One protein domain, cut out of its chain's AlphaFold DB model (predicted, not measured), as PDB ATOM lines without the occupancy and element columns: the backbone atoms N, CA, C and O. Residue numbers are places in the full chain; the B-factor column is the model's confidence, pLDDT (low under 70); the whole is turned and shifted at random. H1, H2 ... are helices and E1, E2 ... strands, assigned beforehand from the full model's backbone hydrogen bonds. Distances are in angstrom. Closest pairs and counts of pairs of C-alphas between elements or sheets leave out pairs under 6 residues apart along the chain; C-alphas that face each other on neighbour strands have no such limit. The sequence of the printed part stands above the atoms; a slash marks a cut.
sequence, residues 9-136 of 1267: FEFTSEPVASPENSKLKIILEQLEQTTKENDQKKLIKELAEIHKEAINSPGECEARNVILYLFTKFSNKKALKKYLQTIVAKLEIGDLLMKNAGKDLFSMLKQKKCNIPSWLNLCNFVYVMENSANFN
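This is residues 9 to 136 of the 1267 residues of the protein "DUF2428 domain-containing protein" of Callosobruchus maculatus (UniProt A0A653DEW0). Four helices, H1 to H4, make an up-and-down bundle, each running against the one before, and H5 and H6 form a second pair, running opposite ways, that crosses H3 on its side away from H2. H3 is at the core, and a tiny parallel sheet of E1 and E2 lies at the end of the second pair where H5 ends and H6 begins. The printed part has 128 residues, with elements in the order E1 H1 H2 H3 H4 H5 E2 H6, mostly helix. It is compact, with a radius of gyration of the C-alphas of 14.2 A, and spans 43 by 33 by 30 A.

E1, residues 10 to 12, and E2, residues 113 to 115, are parallel neighbours at 17 degrees; N 12 and O 114 are 2.8 A apart, within hydrogen-bond range, as are N 114 and O 10, also at 2.8 A. Between these strands come H1, residues 22 to 33, H2, residues 37 to 53, H3, residues 60 to 73, H4, residues 78 to 90, and H5, residues 94 to 110, a strand-helix-strand unit, two parallel neighbour strands with helices between. H1 and H2 form a helical hairpin at a shallow tilt of 18 degrees; H2 touches H1 with residues 40 to 47 alone, closest at the C-alphas of Leu 31 and Gln 40, 5.9 A. H2 and H3 form another hairpin, at 28 degrees; the closest C-alphas, of His 51 and Ala 63, are 5.2 A apart. H2 also touches H4, running the same way, with the C-alphas of Lys 45 and Ile 87 closest at 6.7 A. H3 and H5 only just touch, with 3 pairs of C-alphas within 8 A, about perpendicular at 82 degrees; the closest C-alphas, of Arg 64 and Leu 97, are 6.2 A apart. H6, residues 116 to 129, touches H3 about perpendicular at 76 degrees, with the C-alphas of Leu 68 and Asn 121 closest at 5.2 A. H5 and H6 touch at a shallow tilt of 28 degrees, opposite ways; the C-alphas of Ala 101 and Leu 122 are closest at 7.3 A. H1 and H6 are apart. Every O i to N i+4 pair is within hydrogen-bond range in H1, H2, H4, H5 and H6, and 9 of 10 are in H3.

E1 begins at C-alpha 10, (131.294, 146.929, 84.237). From first to last C-alpha H2 and H5 measure 24.5 A each, H6 20.1 A and H3 20.0 A. H6 ends at C-alpha 129, (156.373, 134.633, 91.492).

The C-alphas of Phe 9 and Asn 38 are the farthest apart, 43.0 A. The printed part has no cut, and no link is long. pLDDT is under 70 at residues 15 to 18, 58 and 133 to 134.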
ATOM      1  N   PHE A   9     132.343 151.392  82.914       78.56
ATOM      2  CA  PHE A   9     133.062 150.126  83.069       78.56
ATOM      3  C   PHE A   9     132.249 149.160  83.940       78.56
ATOM      4  O   PHE A   9     131.796 149.532  85.018       78.56
ATOM      5  N   GLU A  10     132.048 147.932  83.490       81.25
ATOM      6  CA  GLU A  10     131.294 146.929  84.237       81.25
ATOM      7  C   GLU A  10     132.264 146.112  85.100       81.25
ATOM      8  O   GLU A  10     133.078 145.351  84.573       81.25
ATOM      9  N   PHE A  11     132.218 146.297  86.421       82.00
ATOM     10  CA  PHE A  11     132.956 145.476  87.381       82.00
ATOM     11  C   PHE A  11     132.078 144.299  87.813       82.00
ATOM     12  O   PHE A  11     131.052 144.495  88.453       82.00
ATOM     13  N   THR A  12     132.475 143.078  87.459       80.38
ATOM     14  CA  THR A  12     131.715 141.854  87.745       80.38
ATOM     15  C   THR A  12     132.429 141.017  88.803       80.38
ATOM     16  O   THR A  12     133.627 140.745  88.667       80.38
ATOM     17  N   SER A  13     131.688 140.536  89.799       76.75
ATOM     18  CA  SER A  13     132.145 139.559  90.801       76.75
ATOM     19  C   SER A  13     131.856 138.105  90.400       76.75
ATOM     20  O   SER A  13     131.981 137.199  91.222       76.75
ATOM     21  N   GLU A  14     131.496 137.861  89.131       75.88
ATOM     22  CA  GLU A  14     131.229 136.514  88.624       75.88
ATOM     23  C   GLU A  14     132.429 135.581  88.869       75.88
ATOM     24  O   GLU A  14     133.572 135.948  88.552       75.88
ATOM     25  N   PRO A  15     132.199 134.379  89.428       66.38
ATOM     26  CA  PRO A  15     133.264 133.421  89.665       66.38
ATOM     27  C   PRO A  15     133.887 132.993  88.337       66.38
ATOM     28  O   PRO A  15     133.235 132.968  87.293       66.38
ATOM     29  N   VAL A  16     135.168 132.626  88.378       68.38
ATOM     30  CA  VAL A  16     135.835 132.030  87.216       68.38
ATOM     31  C   VAL A  16     135.056 130.773  86.817       68.38
ATOM     32  O   VAL A  16     134.812 129.921  87.674       68.38
ATOM     33  N   ALA A  17     134.650 130.676  85.548       63.09
ATOM     34  CA  ALA A  17     133.877 129.545  85.039       63.09
ATOM     35  C   ALA A  17     134.546 128.209  85.406       63.09
ATOM     36  O   ALA A  17     135.771 128.067  85.311       63.09
ATOM     37  N   SER A  18     133.741 127.237  85.847       65.00
ATOM     38  CA  SER A  18     134.224 125.888  86.145       65.00
ATOM     39  C   SER A  18     134.830 125.259  84.887       65.00
ATOM     40  O   SER A  18     134.219 125.398  83.827       65.00
ATOM     41  N   PRO A  19     135.972 124.553  84.979       73.56
ATOM     42  CA  PRO A  19     136.590 123.943  83.806       73.56
ATOM     43  C   PRO A  19     135.651 122.903  83.176       73.56
ATOM     44  O   PRO A  19     135.104 122.059  83.891       73.56
ATOM     45  N   GLU A  20     135.479 122.948  81.853       71.56
ATOM     46  CA  GLU A  20     134.710 121.950  81.099       71.56
ATOM     47  C   GLU A  20     135.509 120.646  80.931       71.56
ATOM     48  O   GLU A  20     134.936 119.562  80.794       71.56
ATOM     49  N   ASN A  21     136.843 120.713  81.014       77.56
ATOM     50  CA  ASN A  21     137.712 119.544  80.991       77.56
ATOM     51  C   ASN A  21     137.484 118.632  82.213       77.56
ATOM     52  O   ASN A  21     137.813 118.970  83.358       77.56
ATOM     53  N   SER A  22     137.003 117.417  81.945       74.62
ATOM     54  CA  SER A  22     136.682 116.410  82.961       74.62
ATOM     55  C   SER A  22     137.861 116.057  83.872       74.62
ATOM     56  O   SER A  22     137.660 115.872  85.071       74.62
ATOM     57  N   LYS A  23     139.102 116.033  83.362       78.75
ATOM     58  CA  LYS A  23     140.297 115.756  84.180       78.75
ATOM     59  C   LYS A  23     140.601 116.893  85.158       78.75
ATOM     60  O   LYS A  23     140.902 116.629  86.318       78.75
ATOM     61  N   LEU A  24     140.494 118.151  84.719       81.00
ATOM     62  CA  LEU A  24     140.720 119.315  85.588       81.00
ATOM     63  C   LEU A  24     139.660 119.408  86.688       81.00
ATOM     64  O   LEU A  24     139.989 119.720  87.833       81.00
ATOM     65  N   LYS A  25     138.405 119.088  86.354       81.94
ATOM     66  CA  LYS A  25     137.303 119.041  87.315       81.94
ATOM     67  C   LYS A  25     137.529 117.978  88.395       81.94
ATOM     68  O   LYS A  25     137.449 118.299  89.577       81.94
ATOM     69  N   ILE A  26     137.925 116.764  88.002       83.81
ATOM     70  CA  ILE A  26     138.258 115.677  88.940       83.81
ATOM     71  C   ILE A  26     139.404 116.087  89.873       83.81
ATOM     72  O   ILE A  26     139.312 115.887  91.082       83.81
ATOM     73  N   ILE A  27     140.474 116.694  89.348       83.31
ATOM     74  CA  ILE A  27     141.614 117.121  90.175       83.31
ATOM     75  C   ILE A  27     141.203 118.216  91.170       83.31
ATOM     76  O   ILE A  27     141.657 118.206  92.316       83.31
ATOM     77  N   LEU A  28     140.338 119.153  90.771       82.75
ATOM     78  CA  LEU A  28     139.808 120.182  91.669       82.75
ATOM     79  C   LEU A  28     138.936 119.596  92.784       82.75
ATOM     80  O   LEU A  28     139.132 119.957  93.946       82.75
ATOM     81  N   GLU A  29     138.039 118.668  92.451       83.75
ATOM     82  CA  GLU A  29     137.206 117.950  93.423       83.75
ATOM     83  C   GLU A  29     138.079 117.144  94.401       83.75
ATOM     84  O   GLU A  29     137.892 117.208  95.617       83.75
ATOM     85  N   GLN A  30     139.117 116.465  93.902       84.88
ATOM     86  CA  GLN A  30     140.079 115.742  94.736       84.88
ATOM     87  C   GLN A  30     140.889 116.676  95.643       84.88
ATOM     88  O   GLN A  30     141.107 116.359  96.813       84.88
ATOM     89  N   LEU A  31     141.311 117.846  95.146       81.94
ATOM     90  CA  LEU A  31     141.998 118.868  95.944       81.94
ATOM     91  C   LEU A  31     141.110 119.446  97.057       81.94
ATOM     92  O   LEU A  31     141.642 119.919  98.065       81.94
ATOM     93  N   GLU A  32     139.788 119.432  96.880       79.25
ATOM     94  CA  GLU A  32     138.804 119.852  97.887       79.25
ATOM     95  C   GLU A  32     138.522 118.778  98.931       79.25
ATOM     96  O   GLU A  32     138.360 119.098 100.108       79.25
ATOM     97  N   GLN A  33     138.533 117.512  98.524       79.88
ATOM     98  CA  GLN A  33     138.303 116.376  99.413       79.88
ATOM     99  C   GLN A  33     139.546 116.007 100.233       79.88
ATOM    100  O   GLN A  33     139.427 115.577 101.381       79.88
ATOM    101  N   THR A  34     140.752 116.179  99.677       81.62
ATOM    102  CA  THR A  34     141.987 115.819 100.379       81.62
ATOM    103  C   THR A  34     142.524 116.945 101.253       81.62
ATOM    104  O   THR A  34     142.651 118.103 100.855       81.62
ATOM    105  N   THR A  35     142.904 116.588 102.475       77.38
ATOM    106  CA  THR A  35     143.483 117.494 103.476       77.38
ATOM    107  C   THR A  35     144.949 117.175 103.763       77.38
ATOM    108  O   THR A  35     145.640 117.947 104.433       77.38
ATOM    109  N   LYS A  36     145.443 116.052 103.224       81.62
ATOM    110  CA  LYS A  36     146.823 115.590 103.354       81.62
ATOM    111  C   LYS A  36     147.718 116.407 102.423       81.62
ATOM    112  O   LYS A  36     147.563 116.380 101.204       81.62
ATOM    113  N   GLU A  37     148.701 117.099 102.998       84.69
ATOM    114  CA  GLU A  37     149.595 117.994 102.248       84.69
ATOM    115  C   GLU A  37     150.320 117.273 101.095       84.69
ATOM    116  O   GLU A  37     150.469 117.839 100.019       84.69
ATOM    117  N   ASN A  38     150.736 116.017 101.283       82.88
ATOM    118  CA  ASN A  38     151.439 115.249 100.248       82.88
ATOM    119  C   ASN A  38     150.549 114.894  99.048       82.88
ATOM    120  O   ASN A  38     151.019 114.943  97.912       82.88
ATOM    121  N   ASP A  39     149.272 114.600  99.286       85.12
ATOM    122  CA  ASP A  39     148.319 114.286  98.217       85.12
ATOM    123  C   ASP A  39     147.968 115.559  97.445       85.12
ATOM    124  O   ASP A  39     147.995 115.573  96.215       85.12
ATOM    125  N   GLN A  40     147.776 116.672  98.161       86.94
ATOM    126  CA  GLN A  40     147.610 117.991  97.548       86.94
ATOM    127  C   GLN A  40     148.826 118.363  96.690       86.94
ATOM    128  O   GLN A  40     148.663 118.844  95.573       86.94
ATOM    129  N   LYS A  41     150.051 118.087  97.155       88.69
ATOM    130  CA  LYS A  41     151.276 118.274  96.361       88.69
ATOM    131  C   LYS A  41     151.284 117.406  95.097       88.69
ATOM    132  O   LYS A  41     151.636 117.903  94.030       88.69
ATOM    133  N   LYS A  42     150.877 116.138  95.180       87.75
ATOM    134  CA  LYS A  42     150.805 115.248  94.009       87.75
ATOM    135  C   LYS A  42     149.833 115.785  92.954       87.75
ATOM    136  O   LYS A  42     150.221 115.911  91.797       87.75
ATOM    137  N   LEU A  43     148.633 116.183  93.376       88.31
ATOM    138  CA  LEU A  43     147.602 116.756  92.506       88.31
ATOM    139  C   LEU A  43     148.034 118.094  91.892       88.31
ATOM    140  O   LEU A  43     147.828 118.326  90.707       88.31
ATOM    141  N   ILE A  44     148.701 118.959  92.667       87.06
ATOM    142  CA  ILE A  44     149.277 120.213  92.157       87.06
ATOM    143  C   ILE A  44     150.315 119.939  91.061       87.06
ATOM    144  O   ILE A  44     150.353 120.649  90.057       87.06
ATOM    145  N   LYS A  45     151.167 118.923  91.247       87.06
ATOM    146  CA  LYS A  45     152.162 118.533  90.244       87.06
ATOM    147  C   LYS A  45     151.490 118.042  88.966       87.06
ATOM    148  O   LYS A  45     151.861 118.498  87.894       87.06
ATOM    149  N   GLU A  46     150.501 117.164  89.089       86.75
ATOM    150  CA  GLU A  46     149.733 116.645  87.953       86.75
ATOM    151  C   GLU A  46     149.040 117.768  87.174       86.75
ATOM    152  O   GLU A  46     149.154 117.839  85.956       86.75
ATOM    153  N   LEU A  47     148.425 118.720  87.876       86.19
ATOM    154  CA  LEU A  47     147.765 119.868  87.260       86.19
ATOM    155  C   LEU A  47     148.735 120.766  86.475       86.19
ATOM    156  O   LEU A  47     148.401 121.261  85.397       86.19
ATOM    157  N   ALA A  48     149.946 120.969  86.995       83.31
ATOM    158  CA  ALA A  48     150.958 121.777  86.325       83.31
ATOM    159  C   ALA A  48     151.550 121.082  85.082       83.31
ATOM    160  O   ALA A  48     151.853 121.758  84.099       83.31
ATOM    161  N   GLU A  49     151.665 119.749  85.094       82.44
ATOM    162  CA  GLU A  49     152.040 118.963  83.909       82.44
ATOM    163  C   GLU A  49     150.913 118.963  82.862       82.44
ATOM    164  O   GLU A  49     151.188 119.189  81.688       82.44
ATOM    165  N   ILE A  50     149.640 118.848  83.271       82.50
ATOM    166  CA  ILE A  50     148.484 118.967  82.359       82.50
ATOM    167  C   ILE A  50     148.498 120.314  81.638       82.50
ATOM    168  O   ILE A  50     148.295 120.365  80.429       82.50
ATOM    169  N   HIS A  51     148.762 121.413  82.352       83.75
ATOM    170  CA  HIS A  51     148.895 122.717  81.706       83.75
ATOM    171  C   HIS A  51     150.032 122.728  80.677       83.75
ATOM    172  O   HIS A  51     149.873 123.293  79.601       83.75
ATOM    173  N   LYS A  52     151.174 122.108  80.996       80.81
ATOM    174  CA  LYS A  52     152.328 122.022  80.095       80.81
ATOM    175  C   LYS A  52     152.023 121.210  78.830       80.81
ATOM    176  O   LYS A  52     152.464 121.592  77.752       80.81
ATOM    177  N   GLU A  53     151.257 120.130  78.948       81.50
ATOM    178  CA  GLU A  53     150.788 119.324  77.812       81.50
ATOM    179  C   GLU A  53     149.705 120.041  76.995       81.50
ATOM    180  O   GLU A  53     149.630 119.879  75.780       81.50
ATOM    181  N   ALA A  54     148.886 120.864  77.652       79.31
ATOM    182  CA  ALA A  54     147.792 121.603  77.038       79.31
ATOM    183  C   ALA A  54     148.235 122.879  76.299       79.31
ATOM    184  O   ALA A  54     147.373 123.564  75.747       79.31
ATOM    185  N   ILE A  55     149.529 123.216  76.265       78.44
ATOM    186  CA  ILE A  55     150.041 124.410  75.570       78.44
ATOM    187  C   ILE A  55     149.674 124.342  74.076       78.44
ATOM    188  O   ILE A  55     149.981 123.366  73.396       78.44
ATOM    189  N   ASN A  56     149.050 125.402  73.554       76.19
ATOM    190  CA  ASN A  56     148.470 125.506  72.209       76.19
ATOM    191  C   ASN A  56     147.254 124.594  71.945       76.19
ATOM    192  O   ASN A  56     146.883 124.387  70.787       76.19
ATOM    193  N   SER A  57     146.614 124.060  72.991       78.50
ATOM    194  CA  SER A  57     145.363 123.298  72.892       78.50
ATOM    195  C   SER A  57     144.152 124.125  73.362       78.50
ATOM    196  O   SER A  57     144.317 125.082  74.123       78.50
ATOM    197  N   PRO A  58     142.911 123.747  72.995       69.31
ATOM    198  CA  PRO A  58     141.703 124.423  73.480       69.31
ATOM    199  C   PRO A  58     141.570 124.446  75.016       69.31
ATOM    200  O   PRO A  58     140.990 125.377  75.567       69.31
ATOM    201  N   GLY A  59     142.144 123.458  75.718       73.00
ATOM    202  CA  GLY A  59     142.089 123.333  77.181       73.00
ATOM    203  C   GLY A  59     143.127 124.164  77.949       73.00
ATOM    204  O   GLY A  59     143.125 124.154  79.181       73.00
ATOM    205  N   GLU A  60     144.013 124.886  77.254       80.31
ATOM    206  CA  GLU A  60     145.073 125.693  77.876       80.31
ATOM    207  C   GLU A  60     144.505 126.777  78.807       80.31
ATOM    208  O   GLU A  60     144.979 126.970  79.928       80.31
ATOM    209  N   CYS A  61     143.455 127.468  78.348       79.31
ATOM    210  CA  CYS A  61     142.824 128.568  79.077       79.31
ATOM    211  C   CYS A  61     142.259 128.099  80.427       79.31
ATOM    212  O   CYS A  61     142.461 128.751  81.454       79.31
ATOM    213  N   GLU A  62     141.618 126.928  80.440       80.25
ATOM    214  CA  GLU A  62     141.050 126.328  81.646       80.25
ATOM    215  C   GLU A  62     142.138 125.916  82.636       80.25
ATOM    216  O   GLU A  62     142.106 126.328  83.797       80.25
ATOM    217  N   ALA A  63     143.145 125.167  82.175       82.38
ATOM    218  CA  ALA A  63     144.248 124.715  83.018       82.38
ATOM    219  C   ALA A  63     144.984 125.904  83.661       82.38
ATOM    220  O   ALA A  63     145.284 125.889  84.858       82.38
ATOM    221  N   ARG A  64     145.207 126.975  82.889       87.75
ATOM    222  CA  ARG A  64     145.833 128.215  83.361       87.75
ATOM    223  C   ARG A  64     145.009 128.873  84.463       87.75
ATOM    224  O   ARG A  64     145.556 129.214  85.512       87.75
ATOM    225  N   ASN A  65     143.710 129.065  84.234       86.00
ATOM    226  CA  ASN A  65     142.828 129.738  85.188       86.00
ATOM    227  C   ASN A  65     142.760 128.978  86.522       86.00
ATOM    228  O   ASN A  65     142.765 129.601  87.587       86.00
ATOM    229  N   VAL A  66     142.794 127.641  86.476       87.31
ATOM    230  CA  VAL A  66     142.851 126.807  87.680       87.31
ATOM    231  C   VAL A  66     144.172 126.982  88.435       87.31
ATOM    232  O   VAL A  66     144.144 127.172  89.652       87.31
ATOM    233  N   ILE A  67     145.325 126.992  87.750       87.81
ATOM    234  CA  ILE A  67     146.624 127.262  88.399       87.81
ATOM    235  C   ILE A  67     146.592 128.611  89.124       87.81
ATOM    236  O   ILE A  67     146.967 128.681  90.296       87.81
ATOM    237  N   LEU A  68     146.117 129.671  88.462       89.06
ATOM    238  CA  LEU A  68     146.037 131.012  89.052       89.06
ATOM    239  C   LEU A  68     145.105 131.044  90.275       89.06
ATOM    240  O   LEU A  68     145.445 131.644  91.296       89.06
ATOM    241  N   TYR A  69     143.969 130.345  90.218       89.31
ATOM    242  CA  TYR A  69     143.054 130.201  91.352       89.31
ATOM    243  C   TYR A  69     143.707 129.506  92.559       89.31
ATOM    244  O   TYR A  69     143.514 129.939  93.698       89.31
ATOM    245  N   LEU A  70     144.542 128.480  92.344       88.44
ATOM    246  CA  LEU A  70     145.230 127.781  93.439       88.44
ATOM    247  C   LEU A  70     146.188 128.692  94.225       88.44
ATOM    248  O   LEU A  70     146.316 128.527  95.441       88.44
ATOM    249  N   PHE A  71     146.816 129.685  93.585       87.88
ATOM    250  CA  PHE A  71     147.643 130.673  94.292       87.88
ATOM    251  C   PHE A  71     146.823 131.541  95.257       87.88
ATOM    252  O   PHE A  71     147.307 131.865  96.347       87.88
ATOM    253  N   THR A  72     145.579 131.865  94.898       85.94
ATOM    254  CA  THR A  72     144.634 132.561  95.781       85.94
ATOM    255  C   THR A  72     144.106 131.625  96.874       85.94
ATOM    256  O   THR A  72     144.159 131.973  98.056       85.94
ATOM    257  N   LYS A  73     143.689 130.400  96.517       85.75
ATOM    258  CA  LYS A  73     143.162 129.381  97.448       85.75
ATOM    259  C   LYS A  73     144.171 128.992  98.534       85.75
ATOM    260  O   LYS A  73     143.802 128.782  99.687       85.75
ATOM    261  N   PHE A  74     145.460 128.923  98.195       86.94
ATOM    262  CA  PHE A  74     146.536 128.581  99.134       86.94
ATOM    263  C   PHE A  74     147.246 129.797  99.739       86.94
ATOM    264  O   PHE A  74     148.318 129.643 100.329       86.94
ATOM    265  N   SER A  75     146.657 130.993  99.658       79.06
ATOM    266  CA  SER A  75     147.219 132.231 100.219       79.06
ATOM    267  C   SER A  75     147.654 132.093 101.689       79.06
ATOM    268  O   SER A  75     148.755 132.537 102.024       79.06
ATOM    269  N   ASN A  76     146.867 131.379 102.507       77.50
ATOM    270  CA  ASN A  76     147.123 131.110 103.932       77.50
ATOM    271  C   ASN A  76     147.873 129.787 104.218       77.50
ATOM    272  O   ASN A  76     148.229 129.513 105.362       77.50
ATOM    273  N   LYS A  77     148.161 128.956 103.202       83.81
ATOM    274  CA  LYS A  77     148.861 127.663 103.350       83.81
ATOM    275  C   LYS A  77     150.309 127.754 102.854       83.81
ATOM    276  O   LYS A  77     150.630 127.339 101.739       83.81
ATOM    277  N   LYS A  78     151.212 128.273 103.701       83.38
ATOM    278  CA  LYS A  78     152.615 128.599 103.346       83.38
ATOM    279  C   LYS A  78     153.383 127.449 102.669       83.38
ATOM    280  O   LYS A  78     154.128 127.703 101.724       83.38
ATOM    281  N   ALA A  79     153.198 126.204 103.118       83.44
ATOM    282  CA  ALA A  79     153.890 125.034 102.569       83.44
ATOM    283  C   ALA A  79     153.440 124.686 101.136       83.44
ATOM    284  O   ALA A  79     154.278 124.544 100.246       83.44
ATOM    285  N   LEU A  80     152.125 124.623 100.893       86.94
ATOM    286  CA  LEU A  80     151.557 124.357  99.565       86.94
ATOM    287  C   LEU A  80     151.833 125.495  98.588       86.94
ATOM    288  O   LEU A  80     152.204 125.243  97.448       86.94
ATOM    289  N   LYS A  81     151.733 126.743  99.051       87.50
ATOM    290  CA  LYS A  81     152.046 127.932  98.255       87.50
ATOM    291  C   LYS A  81     153.499 127.929  97.768       87.50
ATOM    292  O   LYS A  81     153.751 128.165  96.590       87.50
ATOM    293  N   LYS A  82     154.451 127.594  98.650       86.62
ATOM    294  CA  LYS A  82     155.874 127.447  98.293       86.62
ATOM    295  C   LYS A  82     156.103 126.280  97.326       86.62
ATOM    296  O   LYS A  82     156.929 126.379  96.422       86.62
ATOM    297  N   TYR A  83     155.375 125.178  97.499       89.38
ATOM    298  CA  TYR A  83     155.471 124.024  96.607       89.38
ATOM    299  C   TYR A  83     154.925 124.320  95.202       89.38
ATOM    300  O   TYR A  83     155.602 124.031  94.218       89.38
ATOM    301  N   LEU A  84     153.764 124.974  95.109       88.56
ATOM    302  CA  LEU A  84     153.167 125.438  93.856       88.56
ATOM    303  C   LEU A  84     154.116 126.395  93.113       88.56
ATOM    304  O   LEU A  84     154.389 126.190  91.933       88.56
ATOM    305  N   GLN A  85     154.712 127.363  93.821       89.06
ATOM    306  CA  GLN A  85     155.756 128.243  93.276       89.06
ATOM    307  C   GLN A  85     156.960 127.450  92.735       89.06
ATOM    308  O   GLN A  85     157.455 127.734  91.647       89.06
ATOM    309  N   THR A  86     157.420 126.433  93.475       87.12
ATOM    310  CA  THR A  86     158.568 125.596  93.081       87.12
ATOM    311  C   THR A  86     158.278 124.800  91.808       87.12
ATOM    312  O   THR A  86     159.148 124.693  90.949       87.12
ATOM    313  N   ILE A  87     157.067 124.255  91.664       87.69
ATOM    314  CA  ILE A  87     156.669 123.515  90.461       87.69
ATOM    315  C   ILE A  87     156.576 124.440  89.255       87.69
ATOM    316  O   ILE A  87     157.166 124.133  88.225       87.69
ATOM    317  N   VAL A  88     155.878 125.571  89.382       87.00
ATOM    318  CA  VAL A  88     155.729 126.532  88.279       87.00
ATOM    319  C   VAL A  88     157.096 127.019  87.793       87.00
ATOM    320  O   VAL A  88     157.322 127.090  86.588       87.00
ATOM    321  N   ALA A  89     158.026 127.289  88.716       83.88
ATOM    322  CA  ALA A  89     159.399 127.651  88.376       83.88
ATOM    323  C   ALA A  89     160.165 126.494  87.709       83.88
ATOM    324  O   ALA A  89     160.836 126.713  86.708       83.88
ATOM    325  N   LYS A  90     160.040 125.260  88.225       84.38
ATOM    326  CA  LYS A  90     160.707 124.064  87.674       84.38
ATOM    327  C   LYS A  90     160.213 123.692  86.273       84.38
ATOM    328  O   LYS A  90     160.975 123.135  85.493       84.38
ATOM    329  N   LEU A  91     158.942 123.949  85.981       83.50
ATOM    330  CA  LEU A  91     158.335 123.669  84.680       83.50
ATOM    331  C   LEU A  91     158.504 124.812  83.675       83.50
ATOM    332  O   LEU A  91     158.093 124.642  82.533       83.50
ATOM    333  N   GLU A  92     159.072 125.951  84.087       84.06
ATOM    334  CA  GLU A  92     159.294 127.140  83.244       84.06
ATOM    335  C   GLU A  92     158.012 127.700  82.592       84.06
ATOM    336  O   GLU A  92     158.056 128.440  81.614       84.06
ATOM    337  N   ILE A  93     156.840 127.404  83.166       83.94
ATOM    338  CA  ILE A  93     155.535 127.852  82.646       83.94
ATOM    339  C   ILE A  93     155.105 129.230  83.179       83.94
ATOM    340  O   ILE A  93     154.079 129.757  82.753       83.94
ATOM    341  N   GLY A  94     155.866 129.831  84.103       84.19
ATOM    342  CA  GLY A  94     155.506 131.086  84.777       84.19
ATOM    343  C   GLY A  94     155.249 132.263  83.827       84.19
ATOM    344  O   GLY A  94     154.183 132.878  83.889       84.19
ATOM    345  N   ASP A  95     156.177 132.532  82.907       81.12
ATOM    346  CA  ASP A  95     156.063 133.642  81.946       81.12
ATOM    347  C   ASP A  95     154.929 133.424  80.932       81.12
ATOM    348  O   ASP A  95     154.266 134.374  80.503       81.12
ATOM    349  N   LEU A  96     154.659 132.164  80.573       81.88
ATOM    350  CA  LEU A  96     153.575 131.802  79.661       81.88
ATOM    351  C   LEU A  96     152.203 132.027  80.308       81.88
ATOM    352  O   LEU A  96     151.345 132.683  79.711       81.88
ATOM    353  N   LEU A  97     152.027 131.558  81.553       86.12
ATOM    354  CA  LEU A  97     150.826 131.797  82.360       86.12
ATOM    355  C   LEU A  97     150.540 133.303  82.463       86.12
ATOM    356  O   LEU A  97     149.409 133.733  82.227       86.12
ATOM    357  N   MET A  98     151.580 134.103  82.734       84.06
ATOM    358  CA  MET A  98     151.490 135.563  82.795       84.06
ATOM    359  C   MET A  98     151.035 136.185  81.476       84.06
ATOM    360  O   MET A  98     150.097 136.986  81.453       84.06
ATOM    361  N   LYS A  99     151.710 135.844  80.373       81.69
ATOM    362  CA  LYS A  99     151.463 136.439  79.055       81.69
ATOM    363  C   LYS A  99     150.041 136.162  78.576       81.69
ATOM    364  O   LYS A  99     149.378 137.079  78.091       81.69
ATOM    365  N   ASN A 100     149.581 134.922  78.721       84.31
ATOM    366  CA  ASN A 100     148.287 134.502  78.196       84.31
ATOM    367  C   ASN A 100     147.144 135.032  79.072       84.31
ATOM    368  O   ASN A 100     146.212 135.631  78.541       84.31
ATOM    369  N   ALA A 101     147.261 134.945  80.405       86.44
ATOM    370  CA  ALA A 101     146.262 135.521  81.310       86.44
ATOM    371  C   ALA A 101     146.163 137.049  81.169       86.44
ATOM    372  O   ALA A 101     145.067 137.600  81.086       86.44
ATOM    373  N   GLY A 102     147.306 137.739  81.085       85.12
ATOM    374  CA  GLY A 102     147.344 139.189  80.905       85.12
ATOM    375  C   GLY A 102     146.711 139.643  79.586       85.12
ATOM    376  O   GLY A 102     145.982 140.634  79.574       85.12
ATOM    377  N   LYS A 103     146.943 138.915  78.482       84.12
ATOM    378  CA  LYS A 103     146.357 139.221  77.166       84.12
ATOM    379  C   LYS A 103     144.834 139.082  77.176       84.12
ATOM    380  O   LYS A 103     144.149 139.979  76.679       84.12
ATOM    381  N   ASP A 104     144.319 138.001  77.757       83.81
ATOM    382  CA  ASP A 104     142.879 137.734  77.815       83.81
ATOM    383  C   ASP A 104     142.166 138.780  78.671       83.81
ATOM    384  O   ASP A 104     141.215 139.417  78.214       83.81
ATOM    385  N   LEU A 105     142.689 139.056  79.868       87.44
ATOM    386  CA  LEU A 105     142.111 140.063  80.754       87.44
ATOM    387  C   LEU A 105     142.190 141.471  80.160       87.44
ATOM    388  O   LEU A 105     141.238 142.242  80.275       87.44
ATOM    389  N   PHE A 106     143.272 141.810  79.457       86.19
ATOM    390  CA  PHE A 106     143.367 143.084  78.745       86.19
ATOM    391  C   PHE A 106     142.332 143.204  77.617       86.19
ATOM    392  O   PHE A 106     141.794 144.288  77.385       86.19
ATOM    393  N   SER A 107     142.009 142.105  76.928       84.81
ATOM    394  CA  SER A 107     140.955 142.102  75.908       84.81
ATOM    395  C   SER A 107     139.569 142.395  76.502       84.81
ATOM    396  O   SER A 107     138.812 143.169  75.916       84.81
ATOM    397  N   MET A 108     139.283 141.889  77.710       83.81
ATOM    398  CA  MET A 108     138.057 142.207  78.453       83.81
ATOM    399  C   MET A 108     138.014 143.681  78.874       83.81
ATOM    400  O   MET A 108     136.984 144.337  78.708       83.81
ATOM    401  N   LEU A 109     139.148 144.243  79.319       86.19
ATOM    402  CA  LEU A 109     139.228 145.670  79.647       86.19
ATOM    403  C   LEU A 109     138.916 146.556  78.425       86.19
ATOM    404  O   LEU A 109     138.240 147.573  78.569       86.19
ATOM    405  N   LYS A 110     139.332 146.163  77.206       84.25
ATOM    406  CA  LYS A 110     138.956 146.877  75.964       84.25
ATOM    407  C   LYS A 110     137.451 146.849  75.690       84.25
ATOM    408  O   LYS A 110     136.925 147.797  75.116       84.25
ATOM    409  N   GLN A 111     136.765 145.791  76.118       84.81
ATOM    410  CA  GLN A 111     135.305 145.663  76.051       84.81
ATOM    411  C   GLN A 111     134.590 146.363  77.217       84.81
ATOM    412  O   GLN A 111     133.376 146.239  77.352       84.81
ATOM    413  N   LYS A 112     135.328 147.118  78.042       84.19
ATOM    414  CA  LYS A 112     134.844 147.800  79.246       84.19
ATOM    415  C   LYS A 112     134.312 146.872  80.343       84.19
ATOM    416  O   LYS A 112     133.444 147.283  81.105       84.19
ATOM    417  N   LYS A 113     134.835 145.646  80.437       84.06
ATOM    418  CA  LYS A 113     134.479 144.672  81.480       84.06
ATOM    419  C   LYS A 113     135.686 144.326  82.352       84.06
ATOM    420  O   LYS A 113     136.776 144.073  81.838       84.06
ATOM    421  N   CYS A 114     135.488 144.272  83.668       86.50
ATOM    422  CA  CYS A 114     136.477 143.846  84.655       86.50
ATOM    423  C   CYS A 114     135.938 142.674  85.475       86.50
ATOM    424  O   CYS A 114     135.083 142.870  86.335       86.50
ATOM    425  N   ASN A 115     136.467 141.469  85.267       87.25
ATOM    426  CA  ASN A 115     136.181 140.361  86.175       87.25
ATOM    427  C   ASN A 115     137.119 140.423  87.391       87.25
ATOM    428  O   ASN A 115     138.318 140.156  87.267       87.25
ATOM    429  N   ILE A 116     136.576 140.796  88.553       86.38
ATOM    430  CA  ILE A 116     137.357 141.049  89.771       86.38
ATOM    431  C   ILE A 116     138.114 139.783  90.230       86.38
ATOM    432  O   ILE A 116     139.339 139.872  90.391       86.38
ATOM    433  N   PRO A 117     137.483 138.592  90.361       87.69
ATOM    434  CA  PRO A 117     138.179 137.376  90.794       87.69
ATOM    435  C   PRO A 117     139.358 136.977  89.897       87.69
ATOM    436  O   PRO A 117     140.414 136.579  90.395       87.69
ATOM    437  N   SER A 118     139.220 137.122  88.576       88.19
ATOM    438  CA  SER A 118     140.289 136.773  87.633       88.19
ATOM    439  C   SER A 118     141.509 137.685  87.775       88.19
ATOM    440  O   SER A 118     142.647 137.209  87.757       88.19
ATOM    441  N   TRP A 119     141.288 138.985  87.981       89.81
ATOM    442  CA  TRP A 119     142.368 139.936  88.243       89.81
ATOM    443  C   TRP A 119     143.045 139.695  89.598       89.81
ATOM    444  O   TRP A 119     144.272 139.733  89.677       89.81
ATOM    445  N   LEU A 120     142.282 139.372  90.648       88.56
ATOM    446  CA  LEU A 120     142.828 138.984  91.956       88.56
ATOM    447  C   LEU A 120     143.732 137.749  91.861       88.56
ATOM    448  O   LEU A 120     144.834 137.754  92.417       88.56
ATOM    449  N   ASN A 121     143.301 136.721  91.124       90.31
ATOM    450  CA  ASN A 121     144.095 135.516  90.881       90.31
ATOM    451  C   ASN A 121     145.421 135.837  90.179       90.31
ATOM    452  O   ASN A 121     146.474 135.362  90.609       90.31
ATOM    453  N   LEU A 122     145.391 136.696  89.155       90.00
ATOM    454  CA  LEU A 122     146.604 137.131  88.466       90.00
ATOM    455  C   LEU A 122     147.532 137.936  89.391       90.00
ATOM    456  O   LEU A 122     148.723 137.642  89.464       90.00
ATOM    457  N   CYS A 123     147.012 138.915  90.135       87.56
ATOM    458  CA  CYS A 123     147.826 139.734  91.039       87.56
ATOM    459  C   CYS A 123     148.475 138.906  92.161       87.56
ATOM    460  O   CYS A 123     149.645 139.120  92.484       87.56
ATOM    461  N   ASN A 124     147.746 137.944  92.737       87.75
ATOM    462  CA  ASN A 124     148.289 137.027  93.740       87.75
ATOM    463  C   ASN A 124     149.389 136.139  93.160       87.75
ATOM    464  O   ASN A 124     150.407 135.927  93.818       87.75
ATOM    465  N   PHE A 125     149.206 135.635  91.940       88.75
ATOM    466  CA  PHE A 125     150.224 134.857  91.245       88.75
ATOM    467  C   PHE A 125     151.506 135.669  91.016       88.75
ATOM    468  O   PHE A 125     152.578 135.231  91.437       88.75
ATOM    469  N   VAL A 126     151.389 136.878  90.453       86.12
ATOM    470  CA  VAL A 126     152.517 137.805  90.230       86.12
ATOM    471  C   VAL A 126     153.287 138.039  91.529       86.12
ATOM    472  O   VAL A 126     154.490 137.797  91.584       86.12
ATOM    473  N   TYR A 127     152.581 138.388  92.608       84.50
ATOM    474  CA  TYR A 127     153.190 138.667  93.908       84.50
ATOM    475  C   TYR A 127     154.004 137.491  94.477       84.50
ATOM    476  O   TYR A 127     155.008 137.674  95.166       84.50
ATOM    477  N   VAL A 128     153.573 136.255  94.222       84.38
ATOM    478  CA  VAL A 128     154.306 135.067  94.678       84.38
ATOM    479  C   VAL A 128     155.505 134.791  93.784       84.38
ATOM    480  O   VAL A 128     156.588 134.490  94.291       84.38
ATOM    481  N   MET A 129     155.327 134.910  92.470       84.50
ATOM    482  CA  MET A 129     156.373 134.633  91.492       84.50
ATOM    483  C   MET A 129     157.510 135.656  91.526       84.50
ATOM    484  O   MET A 129     158.641 135.262  91.261       84.50
ATOM    485  N   GLU A 130     157.265 136.892  91.967       77.19
ATOM    486  CA  GLU A 130     158.293 137.926  92.190       77.19
ATOM    487  C   GLU A 130     159.490 137.466  93.027       77.19
ATOM    488  O   GLU A 130     160.601 137.947  92.836       77.19
ATOM    489  N   ASN A 131     159.281 136.517  93.940       73.81
ATOM    490  CA  ASN A 131     160.334 135.987  94.807       73.81
ATOM    491  C   ASN A 131     161.036 134.744  94.223       73.81
ATOM    492  O   ASN A 131     161.783 134.073  94.935       73.81
ATOM    493  N   SER A 132     160.755 134.375  92.971       75.75
ATOM    494  CA  SER A 132     161.384 133.237  92.291       75.75
ATOM    495  C   SER A 132     162.603 133.675  91.474       75.75
ATOM    496  O   SER A 132     162.621 134.763  90.906       75.75
ATOM    497  N   ALA A 133     163.625 132.816  91.396       69.19
ATOM    498  CA  ALA A 133     164.900 133.138  90.742       69.19
ATOM    499  C   ALA A 133     164.783 133.426  89.230       69.19
ATOM    500  O   ALA A 133     165.634 134.118  88.683       69.19
ATOM    501  N   ASN A 134     163.726 132.928  88.577       69.31
ATOM    502  CA  ASN A 134     163.526 133.018  87.127       69.31
ATOM    503  C   ASN A 134     162.502 134.097  86.721       69.31
ATOM    504  O   ASN A 134     162.110 134.153  85.561       69.31
ATOM    505  N   PHE A 135     162.020 134.929  87.650       76.12
ATOM    506  CA  PHE A 135     160.979 135.910  87.344       76.12
ATOM    507  C   PHE A 135     161.542 137.150  86.640       76.12
ATOM    508  O   PHE A 135     162.266 137.947  87.244       76.12
ATOM    509  N   ASN A 136     161.158 137.364  85.376       76.25
ATOM    510  CA  ASN A 136     161.479 138.598  84.660       76.25
ATOM    511  C   ASN A 136     160.519 139.722  85.069       76.25
ATOM    512  O   ASN A 136     159.506 140.005  84.420       76.25
TER     513      ASN A 136